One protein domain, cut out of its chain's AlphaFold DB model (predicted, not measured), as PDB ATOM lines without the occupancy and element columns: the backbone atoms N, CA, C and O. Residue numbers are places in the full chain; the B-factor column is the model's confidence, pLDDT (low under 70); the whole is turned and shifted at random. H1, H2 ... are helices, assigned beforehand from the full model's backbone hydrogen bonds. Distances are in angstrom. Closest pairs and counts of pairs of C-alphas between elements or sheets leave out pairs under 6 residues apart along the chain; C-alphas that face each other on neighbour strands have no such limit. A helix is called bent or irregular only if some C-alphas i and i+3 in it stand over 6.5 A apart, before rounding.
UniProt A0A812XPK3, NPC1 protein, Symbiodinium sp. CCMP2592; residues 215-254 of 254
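What this domain is: This is residues 215 to 254 of the 254 residues of the protein "NPC1 protein" of Symbiodinium sp. CCMP2592 (UniProt A0A812XPK3). The printed part is one long helix, H2, with a short helical foot, H1, turned off to the side at its first end and a short tail past its last end. H2 makes the long axis of a rod, and nothing folds back on it: residues 215 to 254 stand free. The printed part has 40 residues with two named helices, H1 then H2, and no named strand; the class is all helix. The whole is extended, with a radius of gyration of the C-alphas of 16.7 A and spans of 51 by 15 by 10 A.

How they stand to each other: H1, residues 215 to 219, is joined to H2, residues 223 to 250, by a tight link of 3 residues. The two helices are close but not clearly touching, with 2 pairs of C-alphas within 8 A. Their closest C-alphas are those of His 219 and Leu 225, 7.8 A apart, while their centres are 24.0 A apart. In H1 every O i to N i+4 pair is within hydrogen-bond range; in H2 22 of 24 are.

Where its parts are: H1 begins at C-alpha 215, at (107.277, 148.876, 109.118), and has 5 residues, Trp 215 to His 219, with 6.7 A from first to last C-alpha. H2 has 28 residues and begins at C-alpha 223 of Pro 223, at (106.372, 134.759, 112.273). It ends at C-alpha 250 of Phe 250, at (93.434, 141.727, 150.456), 40.9 A from its first C-alpha. Neither helix is bent.

The domain as a whole: The two C-alphas farthest apart are those of Ser 218 and Val 254, at 52.3 A. The printed part has no cut, and Val 254 is the chain's last residue. The mean pLDDT of the printed part is 75.4; residues 215 to 221 and 245 to 254 are under 70 in this model.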
ATOM      1  N   TRP A 215     106.385 149.684 108.283       55.12
ATOM      2  CA  TRP A 215     107.277 148.876 109.118       55.12
ATOM      3  C   TRP A 215     106.605 147.563 109.551       55.12
ATOM      4  O   TRP A 215     107.234 146.506 109.495       55.12
ATOM      5  N   PHE A 216     105.305 147.610 109.873       50.09
ATOM      6  CA  PHE A 216     104.505 146.436 110.240       50.09
ATOM      7  C   PHE A 216     104.295 145.466 109.071       50.09
ATOM      8  O   PHE A 216     104.407 144.256 109.252       50.09
ATOM      9  N   GLN A 217     104.047 145.970 107.856       56.81
ATOM     10  CA  GLN A 217     103.903 145.109 106.677       56.81
ATOM     11  C   GLN A 217     105.210 144.411 106.285       56.81
ATOM     12  O   GLN A 217     105.172 143.253 105.882       56.81
ATOM     13  N   SER A 218     106.366 145.051 106.490       59.97
ATOM     14  CA  SER A 218     107.673 144.420 106.251       59.97
ATOM     15  C   SER A 218     108.017 143.303 107.250       59.97
ATOM     16  O   SER A 218     108.920 142.517 106.975       59.97
ATOM     17  N   HIS A 219     107.341 143.229 108.403       58.41
ATOM     18  CA  HIS A 219     107.628 142.240 109.452       58.41
ATOM     19  C   HIS A 219     106.619 141.081 109.510       58.41
ATOM     20  O   HIS A 219     106.831 140.129 110.260       58.41
ATOM     21  N   LEU A 220     105.571 141.101 108.675       57.62
ATOM     22  CA  LEU A 220     104.628 139.983 108.532       57.62
ATOM     23  C   LEU A 220     105.277 138.709 107.959       57.62
ATOM     24  O   LEU A 220     104.746 137.620 108.158       57.62
ATOM     25  N   GLU A 221     106.447 138.814 107.325       60.06
ATOM     26  CA  GLU A 221     107.227 137.656 106.861       60.06
ATOM     27  C   GLU A 221     108.065 136.986 107.970       60.06
ATOM     28  O   GLU A 221     108.659 135.932 107.738       60.06
ATOM     29  N   TYR A 222     108.091 137.535 109.193       72.81
ATOM     30  CA  TYR A 222     108.864 136.992 110.317       72.81
ATOM     31  C   TYR A 222     107.941 136.493 111.443       72.81
ATOM     32  O   TYR A 222     107.808 137.150 112.482       72.81
ATOM     33  N   PRO A 223     107.329 135.298 111.299       77.12
ATOM     34  CA  PRO A 223     106.372 134.759 112.273       77.12
ATOM     35  C   PRO A 223     106.971 134.602 113.681       77.12
ATOM     36  O   PRO A 223     106.256 134.694 114.676       77.12
ATOM     37  N   VAL A 224     108.295 134.436 113.785       82.88
ATOM     38  CA  VAL A 224     109.010 134.313 115.064       82.88
ATOM     39  C   VAL A 224     109.020 135.630 115.849       82.88
ATOM     40  O   VAL A 224     108.794 135.618 117.056       82.88
ATOM     41  N   LEU A 225     109.227 136.774 115.188       78.31
ATOM     42  CA  LEU A 225     109.237 138.085 115.853       78.31
ATOM     43  C   LEU A 225     107.842 138.463 116.366       78.31
ATOM     44  O   LEU A 225     107.716 138.971 117.478       78.31
ATOM     45  N   MET A 226     106.794 138.131 115.609       82.00
ATOM     46  CA  MET A 226     105.402 138.317 116.034       82.00
ATOM     47  C   MET A 226     105.018 137.396 117.200       82.00
ATOM     48  O   MET A 226     104.315 137.818 118.119       82.00
ATOM     49  N   ALA A 227     105.513 136.155 117.216       85.75
ATOM     50  CA  ALA A 227     105.306 135.243 118.339       85.75
ATOM     51  C   ALA A 227     106.008 135.743 119.613       85.75
ATOM     52  O   ALA A 227     105.416 135.728 120.687       85.75
ATOM     53  N   LEU A 228     107.235 136.263 119.502       89.75
ATOM     54  CA  LEU A 228     107.959 136.827 120.646       89.75
ATOM     55  C   LEU A 228     107.328 138.137 121.138       89.75
ATOM     56  O   LEU A 228     107.155 138.315 122.342       89.75
ATOM     57  N   GLY A 229     106.931 139.027 120.225       89.81
ATOM     58  CA  GLY A 229     106.241 140.271 120.570       89.81
ATOM     59  C   GLY A 229     104.895 140.022 121.253       89.81
ATOM     60  O   GLY A 229     104.600 140.635 122.278       89.81
ATOM     61  N   SER A 230     104.106 139.071 120.743       89.12
ATOM     62  CA  SER A 230     102.838 138.685 121.372       89.12
ATOM     63  C   SER A 230     103.048 138.005 122.726       89.12
ATOM     64  O   SER A 230     102.311 138.313 123.660       89.12
ATOM     65  N   LEU A 231     104.092 137.180 122.891       93.88
ATOM     66  CA  LEU A 231     104.454 136.597 124.186       93.88
ATOM     67  C   LEU A 231     104.776 137.684 125.223       93.88
ATOM     68  O   LEU A 231     104.260 137.630 126.337       93.88
ATOM     69  N   VAL A 232     105.573 138.697 124.866       94.50
ATOM     70  CA  VAL A 232     105.920 139.809 125.774       94.50
ATOM     71  C   VAL A 232     104.674 140.600 126.174       94.50
ATOM     72  O   VAL A 232     104.482 140.879 127.359       94.50
ATOM     73  N   LEU A 233     103.798 140.911 125.215       94.38
ATOM     74  CA  LEU A 233     102.562 141.647 125.482       94.38
ATOM     75  C   LEU A 233     101.617 140.855 126.401       94.38
ATOM     76  O   LEU A 233     101.043 141.407 127.336       94.38
ATOM     77  N   LEU A 234     101.499 139.546 126.166       94.94
ATOM     78  CA  LEU A 234     100.679 138.639 126.966       94.94
ATOM     79  C   LEU A 234     101.250 138.479 128.384       94.94
ATOM     80  O   LEU A 234     100.494 138.480 129.351       94.94
ATOM     81  N   THR A 235     102.579 138.443 128.527       94.31
ATOM     82  CA  THR A 235     103.250 138.424 129.840       94.31
ATOM     83  C   THR A 235     102.979 139.710 130.628       94.31
ATOM     84  O   THR A 235     102.681 139.646 131.817       94.31
ATOM     85  N   LEU A 236     103.020 140.874 129.967       95.00
ATOM     86  CA  LEU A 236     102.668 142.158 130.585       95.00
ATOM     87  C   LEU A 236     101.196 142.201 131.011       95.00
ATOM     88  O   LEU A 236     100.905 142.596 132.136       95.00
ATOM     89  N   LEU A 237     100.277 141.746 130.155       93.31
ATOM     90  CA  LEU A 237      98.846 141.694 130.470       93.31
ATOM     91  C   LEU A 237      98.542 140.758 131.646       93.31
ATOM     92  O   LEU A 237      97.778 141.131 132.537       93.31
ATOM     93  N   LEU A 238      99.163 139.576 131.691       92.31
ATOM     94  CA  LEU A 238      99.047 138.664 132.833       92.31
ATOM     95  C   LEU A 238      99.632 139.276 134.112       92.31
ATOM     96  O   LEU A 238      99.058 139.094 135.183       92.31
ATOM     97  N   GLY A 239     100.729 140.030 134.006       93.81
ATOM     98  CA  GLY A 239     101.286 140.793 135.122       93.81
ATOM     99  C   GLY A 239     100.307 141.839 135.661       93.81
ATOM    100  O   GLY A 239     100.081 141.893 136.867       93.81
ATOM    101  N   CYS A 240      99.668 142.616 134.782       90.12
ATOM    102  CA  CYS A 240      98.651 143.595 135.177       90.12
ATOM    103  C   CYS A 240      97.441 142.929 135.853       90.12
ATOM    104  O   CYS A 240      97.020 143.370 136.920       90.12
ATOM    105  N   LEU A 241      96.933 141.824 135.293       88.38
ATOM    106  CA  LEU A 241      95.816 141.073 135.881       88.38
ATOM    107  C   LEU A 241      96.168 140.459 137.243       88.38
ATOM    108  O   LEU A 241      95.315 140.394 138.125       88.38
ATOM    109  N   ALA A 242      97.413 140.020 137.440       88.81
ATOM    110  CA  ALA A 242      97.869 139.504 138.728       88.81
ATOM    111  C   ALA A 242      97.929 140.602 139.803       88.81
ATOM    112  O   ALA A 242      97.591 140.343 140.956       88.81
ATOM    113  N   VAL A 243      98.319 141.826 139.427       86.06
ATOM    114  CA  VAL A 243      98.329 142.982 140.338       86.06
ATOM    115  C   VAL A 243      96.904 143.383 140.724       86.06
ATOM    116  O   VAL A 243      96.633 143.571 141.907       86.06
ATOM    117  N   GLU A 244      95.971 143.427 139.771       77.94
ATOM    118  CA  GLU A 244      94.564 143.745 140.064       77.94
ATOM    119  C   GLU A 244      93.860 142.631 140.864       77.94
ATOM    120  O   GLU A 244      93.070 142.905 141.767       77.94
ATOM    121  N   GLY A 245      94.184 141.360 140.602       68.50
ATOM    122  CA  GLY A 245      93.656 140.224 141.363       68.50
ATOM    123  C   GLY A 245      94.168 140.145 142.808       68.50
ATOM    124  O   GLY A 245      93.456 139.649 143.684       68.50
ATOM    125  N   ALA A 246      95.372 140.658 143.085       61.53
ATOM    126  CA  ALA A 246      95.941 140.688 144.434       61.53
ATOM    127  C   ALA A 246      95.211 141.673 145.367       61.53
ATOM    128  O   ALA A 246      95.103 141.410 146.566       61.53
ATOM    129  N   GLU A 247      94.642 142.760 144.833       58.56
ATOM    130  CA  GLU A 247      93.864 143.717 145.634       58.56
ATOM    131  C   GLU A 247      92.500 143.153 146.070       58.56
ATOM    132  O   GLU A 247      92.024 143.433 147.174       58.56
ATOM    133  N   LEU A 248      91.897 142.274 145.261       59.06
ATOM    134  CA  LEU A 248      90.642 141.600 145.616       59.06
ATOM    135  C   LEU A 248      90.826 140.571 146.743       59.06
ATOM    136  O   LEU A 248      89.924 140.401 147.561       59.06
ATOM    137  N   TYR A 249      91.999 139.937 146.843       60.91
ATOM    138  CA  TYR A 249      92.310 139.012 147.941       60.91
ATOM    139  C   TYR A 249      92.604 139.727 149.271       60.91
ATOM    140  O   TYR A 249      92.285 139.193 150.331       60.91
ATOM    141  N   PHE A 250      93.169 140.940 149.242       60.59
ATOM    142  CA  PHE A 250      93.434 141.727 150.456       60.59
ATOM    143  C   PHE A 250      92.201 142.462 151.008       60.59
ATOM    144  O   PHE A 250      92.205 142.873 152.167       60.59
ATOM    145  N   SER A 251      91.130 142.584 150.217       61.06
ATOM    146  CA  SER A 251      89.918 143.326 150.593       61.06
ATOM    147  C   SER A 251      88.903 142.530 151.434       61.06
ATOM    148  O   SER A 251      87.853 143.067 151.773       61.06
ATOM    149  N   GLY A 252      89.199 141.279 151.814       56.88
ATOM    150  CA  GLY A 252      88.495 140.586 152.904       56.88
ATOM    151  C   GLY A 252      86.978 140.425 152.737       56.88
ATOM    152  O   GLY A 252      86.248 140.557 153.715       56.88
ATOM    153  N   ILE A 253      86.491 140.140 151.524       56.94
ATOM    154  CA  ILE A 253      85.112 139.672 151.306       56.94
ATOM    155  C   ILE A 253      85.143 138.148 151.120       56.94
ATOM    156  O   ILE A 253      84.979 137.645 150.012       56.94
ATOM    157  N   VAL A 254      85.403 137.438 152.223       48.50
ATOM    158  CA  VAL A 254      84.904 136.087 152.548       48.50
ATOM    159  C   VAL A 254      84.680 136.049 154.052       48.50
ATOM    160  O   VAL A 254      85.622 136.434 154.782       48.50
TER     161      VAL A 254